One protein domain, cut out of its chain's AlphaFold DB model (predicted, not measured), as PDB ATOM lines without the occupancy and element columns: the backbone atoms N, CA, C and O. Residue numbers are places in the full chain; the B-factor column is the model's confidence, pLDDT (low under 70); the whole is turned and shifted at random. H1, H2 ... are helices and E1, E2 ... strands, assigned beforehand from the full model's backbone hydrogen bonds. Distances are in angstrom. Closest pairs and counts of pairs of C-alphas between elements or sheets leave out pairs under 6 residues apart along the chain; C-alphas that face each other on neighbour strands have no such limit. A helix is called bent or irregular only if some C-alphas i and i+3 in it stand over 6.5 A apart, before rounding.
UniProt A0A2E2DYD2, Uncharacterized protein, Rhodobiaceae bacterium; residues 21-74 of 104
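Overview. This is residues 21 to 74 of the 104 residues of an uncharacterized protein of Rhodobiaceae bacterium (UniProt A0A2E2DYD2). A long two-stranded hairpin, E2 and E3, makes one side of this flat model, and the chain before it runs past the hairpin as a loosely attached second arm. In that arm E1 slants past E3, and the single helix H1 lies beyond the open end of the hairpin, from where residues 46 to 52 fold back into E2. The printed part has 54 residues, with one named helix and three named strands in the order E1, H1, E2, E3; the sheet has the order E2 - E3 and is antiparallel, and the class is mixed, helices and strands. The whole is only just loose, close to extended, with a radius of gyration of the C-alphas of 15.0 A and spans of 45 by 28 by 14 A.

Arrangement. E2, residues 53 to 60, and E3, residues 66 to 73, are antiparallel neighbours and form a hairpin, with 156 degrees between their directions. C-alphas 56 and 70 face each other at 4.7 A, and C-alphas 60 and 66 at 4.6 A. Across the pair, N 55 and O 71 are within hydrogen-bond range at 2.8 A, and so are N 69 and O 57 at 2.9 A. E1, residues 26 to 30, pairs with no named strand. It has one pair of C-alphas within 8 A of E3, those of Ile 30 and Ala 70, 7.8 A apart. E1 and E2 are apart. H1, residues 34 to 45, is only just apart from E3, with closest C-alphas 8.0 A from each other. E1 and H1 are apart too, though they follow each other in the chain. In H1 every O i to N i+4 pair is within hydrogen-bond range.

Along the chain. E2 runs from Arg 53 to Thr 60 over 22.8 A, beginning at C-alpha 53, (148.831, 196.753, 180.905). E3 runs from Glu 66 to Asp 73 over 23.0 A and ends at C-alpha 73, (151.781, 192.810, 182.704). H1, from Arg 34 to Gln 45, measures 16.5 A and is not bent. E1, from Trp 26 to Ile 30, measures 13.0 A and begins at C-alpha 26, (158.441, 211.759, 182.908).

Size, cuts and confidence. The two C-alphas farthest apart are those of Glu 46 and Asn 63, at 46.1 A. The first and last printed C-alphas, those of Ala 21 and Leu 74, are 31.8 A apart. The links E1 to H1 and E2 to E3 are tight, H1 to E2 is short, and no link is long. The printed part has no cut. Its mean pLDDT is 90.4, and no printed residue is under 70.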
ATOM      1  N   ALA A  21     157.837 222.324 175.719       92.50
ATOM      2  CA  ALA A  21     156.537 221.780 176.120       92.50
ATOM      3  C   ALA A  21     156.162 220.474 175.387       92.50
ATOM      4  O   ALA A  21     155.358 219.702 175.893       92.50
ATOM      5  N   THR A  22     156.764 220.206 174.224       95.25
ATOM      6  CA  THR A  22     156.529 218.994 173.419       95.25
ATOM      7  C   THR A  22     157.242 217.750 173.949       95.25
ATOM      8  O   THR A  22     157.013 216.653 173.445       95.25
ATOM      9  N   GLN A  23     158.128 217.902 174.934       93.44
ATOM     10  CA  GLN A  23     158.861 216.794 175.536       93.44
ATOM     11  C   GLN A  23     158.128 216.230 176.761       93.44
ATOM     12  O   GLN A  23     157.482 216.986 177.497       93.44
ATOM     13  N   PRO A  24     158.261 214.916 177.020       93.75
ATOM     14  CA  PRO A  24     157.583 214.264 178.134       93.75
ATOM     15  C   PRO A  24     158.085 214.798 179.477       93.75
ATOM     16  O   PRO A  24     159.278 215.059 179.636       93.75
ATOM     17  N   ASP A  25     157.181 214.926 180.447       94.00
ATOM     18  CA  ASP A  25     157.509 215.310 181.828       94.00
ATOM     19  C   ASP A  25     158.208 214.194 182.602       94.00
ATOM     20  O   ASP A  25     158.995 214.463 183.507       94.00
ATOM     21  N   TRP A  26     157.948 212.944 182.224       93.62
ATOM     22  CA  TRP A  26     158.441 211.759 182.908       93.62
ATOM     23  C   TRP A  26     159.061 210.791 181.905       93.62
ATOM     24  O   TRP A  26     158.473 210.514 180.859       93.62
ATOM     25  N   THR A  27     160.244 210.267 182.210       93.31
ATOM     26  CA  THR A  27     160.942 209.287 181.376       93.31
ATOM     27  C   THR A  27     161.552 208.188 182.231       93.31
ATOM     28  O   THR A  27     161.937 208.383 183.382       93.31
ATOM     29  N   GLY A  28     161.616 206.987 181.676       90.06
ATOM     30  CA  GLY A  28     162.153 205.832 182.371       90.06
ATOM     31  C   GLY A  28     162.488 204.720 181.405       90.06
ATOM     32  O   GLY A  28     162.176 204.787 180.215       90.06
ATOM     33  N   LYS A  29     163.128 203.685 181.937       89.00
ATOM     34  CA  LYS A  29     163.409 202.455 181.208       89.00
ATOM     35  C   LYS A  29     162.733 201.307 181.931       89.00
ATOM     36  O   LYS A  29     162.825 201.196 183.151       89.00
ATOM     37  N   ILE A  30     162.093 200.452 181.151       89.19
ATOM     38  CA  ILE A  30     161.500 199.207 181.618       89.19
ATOM     39  C   ILE A  30     162.129 198.101 180.785       89.19
ATOM     40  O   ILE A  30     162.231 198.221 179.563       89.19
ATOM     41  N   THR A  31     162.617 197.063 181.452       88.38
ATOM     42  CA  THR A  31     163.189 195.898 180.781       88.38
ATOM     43  C   THR A  31     162.112 194.831 180.737       88.38
ATOM     44  O   THR A  31     161.672 194.378 181.786       88.38
ATOM     45  N   LEU A  32     161.679 194.458 179.534       86.19
ATOM     46  CA  LEU A  32     160.752 193.346 179.361       86.19
ATOM     47  C   LEU A  32     161.502 192.032 179.558       86.19
ATOM     48  O   LEU A  32     162.565 191.827 178.965       86.19
ATOM     49  N   ASP A  33     160.934 191.149 180.370       86.19
ATOM     50  CA  ASP A  33     161.451 189.795 180.509       86.19
ATOM     51  C   ASP A  33     161.318 189.011 179.189       86.19
ATOM     52  O   ASP A  33     160.402 189.231 178.385       86.19
ATOM     53  N   ARG A  34     162.247 188.075 178.958       87.38
ATOM     54  CA  ARG A  34     162.291 187.263 177.737       87.38
ATOM     55  C   ARG A  34     160.987 186.502 177.515       87.38
ATOM     56  O   ARG A  34     160.565 186.363 176.367       87.38
ATOM     57  N   ASP A  35     160.369 185.988 178.570       87.00
ATOM     58  CA  ASP A  35     159.157 185.186 178.446       87.00
ATOM     59  C   ASP A  35     157.915 186.047 178.215       87.00
ATOM     60  O   ASP A  35     157.036 185.631 177.461       87.00
ATOM     61  N   LEU A  36     157.877 187.269 178.759       85.25
ATOM     62  CA  LEU A  36     156.844 188.255 178.431       85.25
ATOM     63  C   LEU A  36     156.926 188.666 176.952       85.25
ATOM     64  O   LEU A  36     155.912 188.724 176.260       85.25
ATOM     65  N   LEU A  37     158.140 188.891 176.442       89.31
ATOM     66  CA  LEU A  37     158.354 189.240 175.040       89.31
ATOM     67  C   LEU A  37     157.915 188.117 174.088       89.31
ATOM     68  O   LEU A  37     157.278 188.393 173.073       89.31
ATOM     69  N   LYS A  38     158.224 186.852 174.407       90.25
ATOM     70  CA  LYS A  38     157.778 185.700 173.602       90.25
ATOM     71  C   LYS A  38     156.256 185.614 173.516       90.25
ATOM     72  O   LYS A  38     155.738 185.364 172.432       90.25
ATOM     73  N   ASP A  39     155.559 185.821 174.631       86.88
ATOM     74  CA  ASP A  39     154.095 185.758 174.661       86.88
ATOM     75  C   ASP A  39     153.471 186.858 173.795       86.88
ATOM     76  O   ASP A  39     152.530 186.595 173.048       86.88
ATOM     77  N   LEU A  40     154.028 188.073 173.838       88.75
ATOM     78  CA  LEU A  40     153.587 189.176 172.982       88.75
ATOM     79  C   LEU A  40     153.818 188.870 171.501       88.75
ATOM     80  O   LEU A  40     152.908 189.037 170.696       88.75
ATOM     81  N   VAL A  41     155.003 188.368 171.140       90.94
ATOM     82  CA  VAL A  41     155.308 187.979 169.752       90.94
ATOM     83  C   VAL A  41     154.348 186.898 169.264       90.94
ATOM     84  O   VAL A  41     153.867 186.978 168.136       90.94
ATOM     85  N   LYS A  42     154.032 185.915 170.112       90.25
ATOM     86  CA  LYS A  42     153.094 184.847 169.774       90.25
ATOM     87  C   LYS A  42     151.697 185.396 169.462       90.25
ATOM     88  O   LYS A  42     151.138 185.024 168.437       90.25
ATOM     89  N   ARG A  43     151.176 186.326 170.272       87.81
ATOM     90  CA  ARG A  43     149.875 186.978 170.015       87.81
ATOM     91  C   ARG A  43     149.845 187.691 168.665       87.81
ATOM     92  O   ARG A  43     148.916 187.486 167.894       87.81
ATOM     93  N   VAL A  44     150.906 188.430 168.332       90.88
ATOM     94  CA  VAL A  44     151.021 189.103 167.024       90.88
ATOM     95  C   VAL A  44     151.050 188.099 165.874       90.88
ATOM     96  O   VAL A  44     150.420 188.323 164.844       90.88
ATOM     97  N   GLN A  45     151.761 186.980 166.033       92.25
ATOM     98  CA  GLN A  45     151.790 185.911 165.029       92.25
ATOM     99  C   GLN A  45     150.423 185.245 164.833       92.25
ATOM    100  O   GLN A  45     150.109 184.816 163.726       92.25
ATOM    101  N   GLU A  46     149.609 185.183 165.886       89.62
ATOM    102  CA  GLU A  46     148.229 184.684 165.861       89.62
ATOM    103  C   GLU A  46     147.228 185.721 165.309       89.62
ATOM    104  O   GLU A  46     146.054 185.406 165.127       89.62
ATOM    105  N   GLY A  47     147.691 186.934 164.981       87.94
ATOM    106  CA  GLY A  47     146.863 188.029 164.474       87.94
ATOM    107  C   GLY A  47     146.153 188.840 165.563       87.94
ATOM    108  O   GLY A  47     145.301 189.661 165.235       87.94
ATOM    109  N   GLU A  48     146.491 188.627 166.839       87.25
ATOM    110  CA  GLU A  48     146.018 189.426 167.974       87.25
ATOM    111  C   GLU A  48     146.944 190.634 168.235       87.25
ATOM    112  O   GLU A  48     148.134 190.625 167.905       87.25
ATOM    113  N   GLU A  49     146.418 191.685 168.867       85.94
ATOM    114  CA  GLU A  49     147.213 192.849 169.274       85.94
ATOM    115  C   GLU A  49     148.113 192.532 170.485       85.94
ATOM    116  O   GLU A  49     147.740 191.818 171.423       85.94
ATOM    117  N   ALA A  50     149.332 193.079 170.479       86.62
ATOM    118  CA  ALA A  50     150.298 192.947 171.573       86.62
ATOM    119  C   ALA A  50     150.058 193.992 172.669       86.62
ATOM    120  O   ALA A  50     150.922 194.823 172.958       86.62
ATOM    121  N   ASP A  51     148.889 193.930 173.293       87.69
ATOM    122  CA  ASP A  51     148.545 194.846 174.374       87.69
ATOM    123  C   ASP A  51     149.281 194.492 175.670       87.69
ATOM    124  O   ASP A  51     149.412 193.325 176.052       87.69
ATOM    125  N   ILE A  52     149.736 195.530 176.374       88.88
ATOM    126  CA  ILE A  52     150.387 195.441 177.685       88.88
ATOM    127  C   ILE A  52     149.671 196.398 178.633       88.88
ATOM    128  O   ILE A  52     149.483 197.577 178.332       88.88
ATOM    129  N   ARG A  53     149.315 195.910 179.818       88.69
ATOM    130  CA  ARG A  53     148.831 196.753 180.905       88.69
ATOM    131  C   ARG A  53     150.008 197.476 181.548       88.69
ATOM    132  O   ARG A  53     150.989 196.841 181.920       88.69
ATOM    133  N   VAL A  54     149.874 198.786 181.749       91.25
ATOM    134  CA  VAL A  54     150.842 199.604 182.492       91.25
ATOM    135  C   VAL A  54     150.186 200.126 183.767       91.25
ATOM    136  O   VAL A  54     149.197 200.852 183.713       91.25
ATOM    137  N   ALA A  55     150.742 199.768 184.920       92.06
ATOM    138  CA  ALA A  55     150.343 200.287 186.222       92.06
ATOM    139  C   ALA A  55     151.450 201.179 186.793       92.06
ATOM    140  O   ALA A  55     152.619 200.792 186.791       92.06
ATOM    141  N   LEU A  56     151.084 202.369 187.275       94.12
ATOM    142  CA  LEU A  56     152.007 203.364 187.822       94.12
ATOM    143  C   LEU A  56     151.632 203.688 189.271       94.12
ATOM    144  O   LEU A  56     150.470 203.966 189.556       94.12
ATOM    145  N   TRP A  57     152.618 203.696 190.167       95.44
ATOM    146  CA  TRP A  57     152.468 204.152 191.552       95.44
ATOM    147  C   TRP A  57     153.402 205.318 191.816       95.44
ATOM    148  O   TRP A  57     154.600 205.212 191.546       95.44
ATOM    149  N   ASP A  58     152.880 206.385 192.410       95.31
ATOM    150  CA  ASP A  58     153.706 207.481 192.902       95.31
ATOM    151  C   ASP A  58     154.516 207.024 194.117       95.31
ATOM    152  O   ASP A  58     153.995 206.422 195.062       95.31
ATOM    153  N   ARG A  59     155.824 207.263 194.068       93.88
ATOM    154  CA  ARG A  59     156.765 206.913 195.126       93.88
ATOM    155  C   ARG A  59     157.772 208.034 195.338       93.88
ATOM    156  O   ARG A  59     158.098 208.799 194.436       93.88
ATOM    157  N   THR A  60     158.331 208.068 196.538       94.19
ATOM    158  CA  THR A  60     159.403 208.991 196.908       94.19
ATOM    159  C   THR A  60     160.656 208.185 197.208       94.19
ATOM    160  O   THR A  60     160.626 207.191 197.938       94.19
ATOM    161  N   SER A  61     161.770 208.556 196.585       88.94
ATOM    162  CA  SER A  61     163.067 207.935 196.846       88.94
ATOM    163  C   SER A  61     163.572 208.305 198.244       88.94
ATOM    164  O   SER A  61     163.117 209.274 198.848       88.94
ATOM    165  N   LYS A  62     164.583 207.583 198.741       89.75
ATOM    166  CA  LYS A  62     165.229 207.905 200.029       89.75
ATOM    167  C   LYS A  62     165.805 209.328 200.076       89.75
ATOM    168  O   LYS A  62     165.940 209.888 201.154       89.75
ATOM    169  N   ASN A  63     166.108 209.900 198.912       88.75
ATOM    170  CA  ASN A  63     166.682 211.235 198.768       88.75
ATOM    171  C   ASN A  63     165.610 212.322 198.557       88.75
ATOM    172  O   ASN A  63     165.956 213.449 198.224       88.75
ATOM    173  N   GLY A  64     164.319 211.991 198.689       90.38
ATOM    174  CA  GLY A  64     163.207 212.938 198.543       90.38
ATOM    175  C   GLY A  64     162.700 213.139 197.111       90.38
ATOM    176  O   GLY A  64     161.668 213.771 196.925       90.38
ATOM    177  N   ASN A  65     163.363 212.574 196.098       89.94
ATOM    178  CA  ASN A  65     162.926 212.723 194.705       89.94
ATOM    179  C   ASN A  65     161.693 211.864 194.404       89.94
ATOM    180  O   ASN A  65     161.692 210.668 194.724       89.94
ATOM    181  N   GLU A  66     160.701 212.453 193.742       93.50
ATOM    182  CA  GLU A  66     159.519 211.754 193.237       93.50
ATOM    183  C   GLU A  66     159.868 210.871 192.035       93.50
ATOM    184  O   GLU A  66     160.630 211.253 191.143       93.50
ATOM    185  N   TYR A  67     159.304 209.670 192.006       94.00
ATOM    186  CA  TYR A  67     159.389 208.754 190.879       94.00
ATOM    187  C   TYR A  67     158.114 207.924 190.790       94.00
ATOM    188  O   TYR A  67     157.425 207.697 191.784       94.00
ATOM    189  N   LYS A  68     157.805 207.434 189.596       94.44
ATOM    190  CA  LYS A  68     156.712 206.493 189.381       94.44
ATOM    191  C   LYS A  68     157.298 205.099 189.271       94.44
ATOM    192  O   LYS A  68     158.135 204.833 188.408       94.44
ATOM    193  N   TYR A  69     156.878 204.205 190.156       93.25
ATOM    194  CA  TYR A  69     157.131 202.783 189.970       93.25
ATOM    195  C   TYR A  69     156.172 202.269 188.904       93.25
ATOM    196  O   TYR A  69     154.966 202.456 189.037       93.25
ATOM    197  N   ALA A  70     156.707 201.659 187.854       93.81
ATOM    198  CA  ALA A  70     155.942 201.119 186.748       93.81
ATOM    199  C   ALA A  70     155.962 199.593 186.789       93.81
ATOM    200  O   ALA A  70     157.022 198.991 186.957       93.81
ATOM    201  N   ARG A  71     154.798 198.976 186.592       90.88
ATOM    202  CA  ARG A  71     154.649 197.539 186.369       90.88
ATOM    203  C   ARG A  71     153.932 197.306 185.052       90.88
ATOM    204  O   ARG A  71     152.910 197.934 184.787       90.88
ATOM    205  N   LEU A  72     154.493 196.407 184.258       90.19
ATOM    206  CA  LEU A  72     153.962 195.925 182.997       90.19
ATOM    207  C   LEU A  72     153.540 194.471 183.166       90.19
ATOM    208  O   LEU A  72     154.311 193.654 183.672       90.19
ATOM    209  N   ASP A  73     152.328 194.162 182.727       86.06
ATOM    210  CA  ASP A  73     151.781 192.810 182.704       86.06
ATOM    211  C   ASP A  73     150.895 192.593 181.475       86.06
ATOM    212  O   ASP A  73     150.408 193.543 180.861       86.06
ATOM    213  N   LEU A  74     150.702 191.331 181.088       84.94
ATOM    214  CA  LEU A  74     149.743 191.010 180.035       84.94
ATOM    215  C   LEU A  74     148.330 191.347 180.531       84.94
ATOM    216  O   LEU A  74     147.967 190.925 181.634       84.94
TER     217      LEU A  74